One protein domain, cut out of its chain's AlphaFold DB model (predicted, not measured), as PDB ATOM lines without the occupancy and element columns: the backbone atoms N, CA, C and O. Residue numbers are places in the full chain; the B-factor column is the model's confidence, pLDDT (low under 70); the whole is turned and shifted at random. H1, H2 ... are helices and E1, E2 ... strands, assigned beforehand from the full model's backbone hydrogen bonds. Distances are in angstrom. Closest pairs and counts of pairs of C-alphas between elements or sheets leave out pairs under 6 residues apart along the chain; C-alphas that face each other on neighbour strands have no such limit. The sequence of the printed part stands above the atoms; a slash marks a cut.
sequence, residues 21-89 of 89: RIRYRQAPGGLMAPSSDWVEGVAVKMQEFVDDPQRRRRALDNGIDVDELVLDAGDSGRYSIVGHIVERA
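AT A GLANCE: This is residues 21 to 89 of the 89 residues of an uncharacterized protein of Mycolicibacterium conceptionense (UniProt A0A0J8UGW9). What is the main shape? A strongly twisted sheet of five strands makes the body, and the chain between E2 and E3 reaches away from it to one helix, H1, at the far end. What is it made of? The 69 printed residues include E1, E2, H1, E3, E4 and E5, in that order; the sheet runs E4, E3, E2, E1, E5, antiparallel throughout. The class is mixed, helices and strands, with 32 residues in named elements, under half. How large is it? It is only just loose, close to compact, with a radius of gyration of the C-alphas of 13.4 A, and elongated, spanning 39 by 24 by 19 A.

IN THESE COORDINATES: Where are the strands? E2, residues 39 to 45, is 17.2 A long; E1, residues 21 to 25, is 13.8 A long and begins at C-alpha 21 (23.850, 45.627, 43.988). E3 is residues 69 to 72, E4 78 to 80, and E5 85 to 88, ending at C-alpha 88 (29.001, 44.763, 40.508). Where is the helix? H1, residues 53 to 61, is 12.1 A long.

HOW THE PARTS SIT: How do the strands pair? Hairpin E1 and E2 has N 24 and O 39 at 2.8 A; E2 and E3 have N 70 and O 44 at 2.8 A. Hairpin E3 and E4 has N 71 and O 79 at 2.8 A, and E1 and E5 have N 23 and O 87 at 2.9 A. Where is H1? It is not on the sheet, with 0 pairs of C-alphas within 10 A; every O i to N i+4 pair in it is within hydrogen-bond range.

THE WHOLE: Which link is long? E1 to E2, residues 26 to 38; the printed part has no cut. Where is confidence low? Residues 28 to 36 and 47 to 50 have pLDDT under 70.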
ATOM      1  N   ARG A  21      24.428  45.418  45.317       96.69
ATOM      2  CA  ARG A  21      23.850  45.627  43.988       96.69
ATOM      3  C   ARG A  21      24.686  44.893  42.961       96.69
ATOM      4  O   ARG A  21      25.871  45.187  42.789       96.69
ATOM      5  N   ILE A  22      24.053  43.959  42.270       95.94
ATOM      6  CA  ILE A  22      24.726  43.102  41.307       95.94
ATOM      7  C   ILE A  22      23.952  43.076  39.997       95.94
ATOM      8  O   ILE A  22      22.730  43.247  39.959       95.94
ATOM      9  N   ARG A  23      24.680  42.795  38.924       93.88
ATOM     10  CA  ARG A  23      24.111  42.337  37.666       93.88
ATOM     11  C   ARG A  23      24.517  40.894  37.444       93.88
ATOM     12  O   ARG A  23      25.672  40.526  37.657       93.88
ATOM     13  N   TYR A  24      23.566  40.075  37.024       90.94
ATOM     14  CA  TYR A  24      23.797  38.670  36.730       90.94
ATOM     15  C   TYR A  24      23.482  38.367  35.266       90.94
ATOM     16  O   TYR A  24      22.593  38.966  34.656       90.94
ATOM     17  N   ARG A  25      24.219  37.403  34.719       89.31
ATOM     18  CA  ARG A  25      23.947  36.779  33.429       89.31
ATOM     19  C   ARG A  25      24.118  35.275  33.554       89.31
ATOM     20  O   ARG A  25      25.093  34.794  34.137       89.31
ATOM     21  N   GLN A  26      23.198  34.523  32.958       85.69
ATOM     22  CA  GLN A  26      23.269  33.068  32.942       85.69
ATOM     23  C   GLN A  26      24.587  32.599  32.306       85.69
ATOM     24  O   GLN A  26      24.958  33.031  31.212       85.69
ATOM     25  N   ALA A  27      25.311  31.717  32.997       78.81
ATOM     26  CA  ALA A  27      26.544  31.159  32.454       78.81
ATOM     27  C   ALA A  27      26.251  30.273  31.225       78.81
ATOM     28  O   ALA A  27      25.261  29.530  31.216       78.81
ATOM     29  N   PRO A  28      27.115  30.300  30.193       66.38
ATOM     30  CA  PRO A  28      27.023  29.356  29.087       66.38
ATOM     31  C   PRO A  28      27.207  27.920  29.606       66.38
ATOM     32  O   PRO A  28      28.166  27.635  30.318       66.38
ATOM     33  N   GLY A  29      26.279  27.020  29.255       63.06
ATOM     34  CA  GLY A  29      26.292  25.612  29.688       63.06
ATOM     35  C   GLY A  29      25.108  25.173  30.561       63.06
ATOM     36  O   GLY A  29      25.062  24.016  30.975       63.06
ATOM     37  N   GLY A  30      24.142  26.057  30.833       60.59
ATOM     38  CA  GLY A  30      22.866  25.685  31.454       60.59
ATOM     39  C   GLY A  30      21.942  24.873  30.530       60.59
ATOM     40  O   GLY A  30      22.140  24.812  29.320       60.59
ATOM     41  N   LEU A  31      20.886  24.277  31.102       59.22
ATOM     42  CA  LEU A  31      19.837  23.546  30.360       59.22
ATOM     43  C   LEU A  31      18.988  24.444  29.437       59.22
ATOM     44  O   LEU A  31      18.211  23.934  28.633       59.22
ATOM     45  N   MET A  32      19.114  25.768  29.560       59.22
ATOM     46  CA  MET A  32      18.451  26.753  28.707       59.22
ATOM     47  C   MET A  32      19.484  27.507  27.873       59.22
ATOM     48  O   MET A  32      20.631  27.667  28.292       59.22
ATOM     49  N   ALA A  33      19.065  27.977  26.694       58.88
ATOM     50  CA  ALA A  33      19.894  28.848  25.873       58.88
ATOM     51  C   ALA A  33      20.292  30.084  26.701       58.88
ATOM     52  O   ALA A  33      19.404  30.721  27.270       58.88
ATOM     53  N   PRO A  34      21.592  30.410  26.808       60.62
ATOM     54  CA  PRO A  34      22.032  31.526  27.629       60.62
ATOM     55  C   PRO A  34      21.435  32.819  27.077       60.62
ATOM     56  O   PRO A  34      21.688  33.184  25.926       60.62
ATOM     57  N   SER A  35      20.642  33.513  27.895       67.62
ATOM     58  CA  SER A  35      20.283  34.892  27.583       67.62
ATOM     59  C   SER A  35      21.546  35.752  27.646       67.62
ATOM     60  O   SER A  35      22.371  35.609  28.550       67.62
ATOM     61  N   SER A  36      21.715  36.631  26.658       69.31
ATOM     62  CA  SER A  36      22.788  37.634  26.680       69.31
ATOM     63  C   SER A  36      22.438  38.831  27.563       69.31
ATOM     64  O   SER A  36      23.310  39.662  27.819       69.31
ATOM     65  N   ASP A  37      21.188  38.906  28.018       85.25
ATOM     66  CA  ASP A  37      20.676  40.032  28.778       85.25
ATOM     67  C   ASP A  37      21.153  39.960  30.224       85.25
ATOM     68  O   ASP A  37      21.110  38.914  30.880       85.25
ATOM     69  N   TRP A  38      21.619  41.103  30.707       89.25
ATOM     70  CA  TRP A  38      21.913  41.300  32.113       89.25
ATOM     71  C   TRP A  38      20.619  41.580  32.863       89.25
ATOM     72  O   TRP A  38      19.784  42.362  32.407       89.25
ATOM     73  N   VAL A  39      20.487  40.970  34.034       91.19
ATOM     74  CA  VAL A  39      19.438  41.302  34.995       91.19
ATOM     75  C   VAL A  39      20.106  41.932  36.206       91.19
ATOM     76  O   VAL A  39      21.060  41.375  36.749       91.19
ATOM     77  N   GLU A  40      19.621  43.098  36.612       94.75
ATOM     78  CA  GLU A  40      20.143  43.856  37.748       94.75
ATOM     79  C   GLU A  40      19.211  43.747  38.952       94.75
ATOM     80  O   GLU A  40      18.001  43.562  38.809       94.75
ATOM     81  N   GLY A  41      19.773  43.874  40.148       95.31
ATOM     82  CA  GLY A  41      19.014  43.765  41.384       95.31
ATOM     83  C   GLY A  41      19.898  43.784  42.622       95.31
ATOM     84  O   GLY A  41      21.049  44.225  42.582       95.31
ATOM     85  N   VAL A  42      19.339  43.310  43.734       96.25
ATOM     86  CA  VAL A  42      20.024  43.242  45.031       96.25
ATOM     87  C   VAL A  42      20.201  41.787  45.452       96.25
ATOM     88  O   VAL A  42      19.266  40.996  45.349       96.25
ATOM     89  N   ALA A  43      21.384  41.430  45.944       94.62
ATOM     90  CA  ALA A  43      21.630  40.123  46.537       94.62
ATOM     91  C   ALA A  43      20.869  39.993  47.865       94.62
ATOM     92  O   ALA A  43      21.111  40.747  48.809       94.62
ATOM     93  N   VAL A  44      19.955  39.031  47.962       91.94
ATOM     94  CA  VAL A  44      19.167  38.758  49.173       91.94
ATOM     95  C   VAL A  44      19.195  37.272  49.492       91.94
ATOM     96  O   VAL A  44      19.340  36.442  48.597       91.94
ATOM     97  N   LYS A  45      19.013  36.904  50.760       88.44
ATOM     98  CA  LYS A  45      18.810  35.495  51.121       88.44
ATOM     99  C   LYS A  45      17.481  34.982  50.589       88.44
ATOM    100  O   LYS A  45      16.488  35.713  50.535       88.44
ATOM    101  N   MET A  46      17.435  33.696  50.264       79.44
ATOM    102  CA  MET A  46      16.201  33.018  49.884       79.44
ATOM    103  C   MET A  46      15.206  32.981  51.065       79.44
ATOM    104  O   MET A  46      15.219  32.087  51.907       79.44
ATOM    105  N   GLN A  47      14.319  33.982  51.130       68.56
ATOM    106  CA  GLN A  47      13.396  34.190  52.259       68.56
ATOM    107  C   GLN A  47      12.367  33.064  52.461       68.56
ATOM    108  O   GLN A  47      11.834  32.933  53.560       68.56
ATOM    109  N   GLU A  48      12.111  32.218  51.457       67.38
ATOM    110  CA  GLU A  48      11.072  31.171  51.510       67.38
ATOM    111  C   GLU A  48      11.250  30.157  52.658       67.38
ATOM    112  O   GLU A  48      10.295  29.467  53.033       67.38
ATOM    113  N   PHE A  49      12.446  30.092  53.248       62.62
ATOM    114  CA  PHE A  49      12.768  29.217  54.375       62.62
ATOM    115  C   PHE A  49      13.083  29.958  55.679       62.62
ATOM    116  O   PHE A  49      13.310  29.299  56.691       62.62
ATOM    117  N   VAL A  50      13.135  31.292  55.685       63.72
ATOM    118  CA  VAL A  50      13.591  32.064  56.856       63.72
ATOM    119  C   VAL A  50      12.483  32.201  57.904       63.72
ATOM    120  O   VAL A  50      12.753  32.067  59.097       63.72
ATOM    121  N   ASP A  51      11.235  32.376  57.468       70.44
ATOM    122  CA  ASP A  51      10.127  32.747  58.361       70.44
ATOM    123  C   ASP A  51       9.452  31.556  59.076       70.44
ATOM    124  O   ASP A  51       8.697  31.747  60.028       70.44
ATOM    125  N   ASP A  52       9.728  30.316  58.656       80.06
ATOM    126  CA  ASP A  52       9.167  29.098  59.254       80.06
ATOM    127  C   ASP A  52      10.295  28.124  59.656       80.06
ATOM    128  O   ASP A  52      10.883  27.453  58.797       80.06
ATOM    129  N   PRO A  53      10.584  27.979  60.967       81.44
ATOM    130  CA  PRO A  53      11.627  27.084  61.465       81.44
ATOM    131  C   PRO A  53      11.454  25.618  61.045       81.44
ATOM    132  O   PRO A  53      12.449  24.908  60.870       81.44
ATOM    133  N   GLN A  54      10.215  25.141  60.866       85.00
ATOM    134  CA  GLN A  54       9.962  23.776  60.402       85.00
ATOM    135  C   GLN A  54      10.272  23.630  58.915       85.00
ATOM    136  O   GLN A  54      10.860  22.622  58.517       85.00
ATOM    137  N   ARG A  55       9.930  24.629  58.089       80.44
ATOM    138  CA  ARG A  55      10.333  24.650  56.673       80.44
ATOM    139  C   ARG A  55      11.842  24.755  56.526       80.44
ATOM    140  O   ARG A  55      12.397  23.982  55.751       80.44
ATOM    141  N   ARG A  56      12.508  25.608  57.314       81.25
ATOM    142  CA  ARG A  56      13.976  25.705  57.339       81.25
ATOM    143  C   ARG A  56      14.611  24.357  57.643       81.25
ATOM    144  O   ARG A  56      15.505  23.915  56.928       81.25
ATOM    145  N   ARG A  57      14.121  23.671  58.682       82.25
ATOM    146  CA  ARG A  57      14.641  22.356  59.063       82.25
ATOM    147  C   ARG A  57      14.420  21.318  57.967       82.25
ATOM    148  O   ARG A  57      15.358  20.611  57.634       82.25
ATOM    149  N   ARG A  58      13.228  21.272  57.364       83.69
ATOM    150  CA  ARG A  58      12.942  20.366  56.241       83.69
ATOM    151  C   ARG A  58      13.814  20.662  55.024       83.69
ATOM    152  O   ARG A  58      14.259  19.723  54.378       83.69
ATOM    153  N   ALA A  59      14.058  21.927  54.699       80.44
ATOM    154  CA  ALA A  59      14.924  22.314  53.590       80.44
ATOM    155  C   ALA A  59      16.364  21.828  53.827       80.44
ATOM    156  O   ALA A  59      16.918  21.127  52.981       80.44
ATOM    157  N   LEU A  60      16.904  22.075  55.025       82.44
ATOM    158  CA  LEU A  60      18.210  21.561  55.444       82.44
ATOM    159  C   LEU A  60      18.270  20.022  55.430       82.44
ATOM    160  O   LEU A  60      19.226  19.443  54.925       82.44
ATOM    161  N   ASP A  61      17.241  19.335  55.930       85.06
ATOM    162  CA  ASP A  61      17.190  17.865  55.916       85.06
ATOM    163  C   ASP A  61      17.147  17.304  54.476       85.06
ATOM    164  O   ASP A  61      17.626  16.197  54.230       85.06
ATOM    165  N   ASN A  62      16.636  18.081  53.511       81.62
ATOM    166  CA  ASN A  62      16.631  17.757  52.080       81.62
ATOM    167  C   ASN A  62      17.880  18.253  51.323       81.62
ATOM    168  O   ASN A  62      17.940  18.123  50.101       81.62
ATOM    169  N   GLY A  63      18.882  18.804  52.013       77.69
ATOM    170  CA  GLY A  63      20.121  19.264  51.380       77.69
ATOM    171  C   GLY A  63      20.017  20.617  50.668       77.69
ATOM    172  O   GLY A  63      20.893  20.939  49.869       77.69
ATOM    173  N   ILE A  64      18.956  21.386  50.920       80.56
ATOM    174  CA  ILE A  64      18.766  22.729  50.364       80.56
ATOM    175  C   ILE A  64      19.555  23.724  51.212       80.56
ATOM    176  O   ILE A  64      19.437  23.732  52.441       80.56
ATOM    177  N   ASP A  65      20.339  24.570  50.549       82.44
ATOM    178  CA  ASP A  65      21.023  25.676  51.204       82.44
ATOM    179  C   ASP A  65      20.048  26.835  51.439       82.44
ATOM    180  O   ASP A  65      19.624  27.534  50.523       82.44
ATOM    181  N   VAL A  66      19.652  26.999  52.696       79.56
ATOM    182  CA  VAL A  66      18.691  28.016  53.148       79.56
ATOM    183  C   VAL A  66      19.313  29.403  53.300       79.56
ATOM    184  O   VAL A  66      18.580  30.366  53.518       79.56
ATOM    185  N   ASP A  67      20.640  29.497  53.228       82.19
ATOM    186  CA  ASP A  67      21.379  30.753  53.316       82.19
ATOM    187  C   ASP A  67      21.953  31.163  51.942       82.19
ATOM    188  O   ASP A  67      22.704  32.136  51.859       82.19
ATOM    189  N   GLU A  68      21.554  30.471  50.861       86.75
ATOM    190  CA  GLU A  68      21.890  30.833  49.480       86.75
ATOM    191  C   GLU A  68      21.402  32.256  49.162       86.75
ATOM    192  O   GLU A  68      20.246  32.627  49.417       86.75
ATOM    193  N   LEU A  69      22.303  33.050  48.581       90.62
ATOM    194  CA  LEU A  69      21.973  34.360  48.038       90.62
ATOM    195  C   LEU A  69      21.391  34.218  46.633       90.62
ATOM    196  O   LEU A  69      21.913  33.490  45.788       90.62
ATOM    197  N   VAL A  70      20.328  34.973  46.386       92.06
ATOM    198  CA  VAL A  70      19.656  35.113  45.095       92.06
ATOM    199  C   VAL A  70      19.636  36.584  44.692       92.06
ATOM    200  O   VAL A  70      19.694  37.474  45.541       92.06
ATOM    201  N   LEU A  71      19.524  36.854  43.395       93.31
ATOM    202  CA  LEU A  71      19.221  38.191  42.899       93.31
ATOM    203  C   LEU A  71      17.734  38.476  43.096       93.31
ATOM    204  O   LEU A  71      16.914  37.755  42.531       93.31
ATOM    205  N   ASP A  72      17.387  39.537  43.818       94.25
ATOM    206  CA  ASP A  72      16.051  40.136  43.792       94.25
ATOM    207  C   ASP A  72      16.022  41.274  42.765       94.25
ATOM    208  O   ASP A  72      16.586  42.349  42.990       94.25
ATOM    209  N   ALA A  73      15.397  41.009  41.617       92.25
ATOM    210  CA  ALA A  73      15.243  41.956  40.514       92.25
ATOM    211  C   ALA A  73      13.871  42.668  40.547       92.25
ATOM    212  O   ALA A  73      13.379  43.142  39.517       92.25
ATOM    213  N   GLY A  74      13.220  42.708  41.718       89.31
ATOM    214  CA  GLY A  74      11.905  43.316  41.902       89.31
ATOM    215  C   GLY A  74      10.830  42.592  41.093       89.31
ATOM    216  O   GLY A  74      10.653  41.381  41.219       89.31
ATOM    217  N   ASP A  75      10.135  43.322  40.219       87.00
ATOM    218  CA  ASP A  75       9.041  42.781  39.396       87.00
ATOM    219  C   ASP A  75       9.495  41.688  38.415       87.00
ATOM    220  O   ASP A  75       8.683  40.884  37.958       87.00
ATOM    221  N   SER A  76      10.796  41.625  38.110       84.31
ATOM    222  CA  SER A  76      11.363  40.572  37.258       84.31
ATOM    223  C   SER A  76      11.531  39.240  37.996       84.31
ATOM    224  O   SER A  76      11.839  38.234  37.361       84.31
ATOM    225  N   GLY A  77      11.330  39.208  39.315       88.19
ATOM    226  CA  GLY A  77      11.425  38.007  40.138       88.19
ATOM    227  C   GLY A  77      12.810  37.773  40.737       88.19
ATOM    228  O   GLY A  77      13.663  38.661  40.778       88.19
ATOM    229  N   ARG A  78      13.008  36.548  41.241       89.62
ATOM    230  CA  ARG A  78      14.229  36.127  41.936       89.62
ATOM    231  C   ARG A  78      14.996  35.079  41.141       89.62
ATOM    232  O   ARG A  78      14.394  34.140  40.624       89.62
ATOM    233  N   TYR A  79      16.318  35.220  41.087       88.75
ATOM    234  CA  TYR A  79      17.197  34.363  40.288       88.75
ATOM    235  C   TYR A  79      18.317  33.782  41.152       88.75
ATOM    236  O   TYR A  79      18.995  34.528  41.857       88.75
ATOM    237  N   SER A  80      18.546  32.465  41.085       88.56
ATOM    238  CA  SER A  80      19.769  31.887  41.663       88.56
ATOM    239  C   SER A  80      20.969  32.444  40.902       88.56
ATOM    240  O   SER A  80      20.965  32.479  39.675       88.56
ATOM    241  N   ILE A  81      21.971  32.918  41.638       90.06
ATOM    242  CA  ILE A  81      23.189  33.530  41.083       90.06
ATOM    243  C   ILE A  81      24.401  32.597  41.178       90.06
ATOM    244  O   ILE A  81      25.453  32.866  40.599       90.06
ATOM    245  N   VAL A  82      24.260  31.469  41.878       88.75
ATOM    246  CA  VAL A  82      25.327  30.483  42.042       88.75
ATOM    247  C   VAL A  82      25.598  29.778  40.715       88.75
ATOM    248  O   VAL A  82      24.704  29.198  40.102       88.75
ATOM    249  N   GLY A  83      26.864  29.762  40.295       85.00
ATOM    250  CA  GLY A  83      27.264  29.148  39.026       85.00
ATOM    251  C   GLY A  83      26.890  29.987  37.800       85.00
ATOM    252  O   GLY A  83      26.853  29.469  36.680       85.00
ATOM    253  N   HIS A  84      26.605  31.273  37.995       88.62
ATOM    254  CA  HIS A  84      26.367  32.239  36.931       88.62
ATOM    255  C   HIS A  84      27.394  33.369  36.955       88.62
ATOM    256  O   HIS A  84      28.246  33.439  37.836       88.62
ATOM    257  N   ILE A  85      27.367  34.209  35.921       91.19
ATOM    258  CA  ILE A  85      28.285  35.338  35.802       91.19
ATOM    259  C   ILE A  85      27.683  36.486  36.605       91.19
ATOM    260  O   ILE A  85      26.584  36.935  36.282       91.19
ATOM    261  N   VAL A  86      28.395  36.942  37.633       93.38
ATOM    262  CA  VAL A  86      27.951  38.016  38.527       93.38
ATOM    263  C   VAL A  86      28.969  39.148  38.523       93.38
ATOM    264  O   VAL A  86      30.169  38.922  38.670       93.38
ATOM    265  N   GLU A  87      28.488  40.375  38.366       95.19
ATOM    266  CA  GLU A  87      29.306  41.585  38.395       95.19
ATOM    267  C   GLU A  87      28.669  42.645  39.298       95.19
ATOM    268  O   GLU A  87      27.461  42.627  39.541       95.19
ATOM    269  N   ARG A  88      29.486  43.585  39.779       93.62
ATOM    270  CA  ARG A  88      29.001  44.763  40.508       93.62
ATOM    271  C   ARG A  88      28.227  45.673  39.546       93.62
ATOM    272  O   ARG A  88      28.685  45.887  38.420       93.62
ATOM    273  N   ALA A  89      27.066  46.160  39.985       87.31
ATOM    274  CA  ALA A  89      26.220  47.093  39.232       87.31
ATOM    275  C   ALA A  89      26.504  48.556  39.598       87.31
ATOM    276  O   ALA A  89      26.784  48.831  40.789       87.31
TER     277      ALA A  89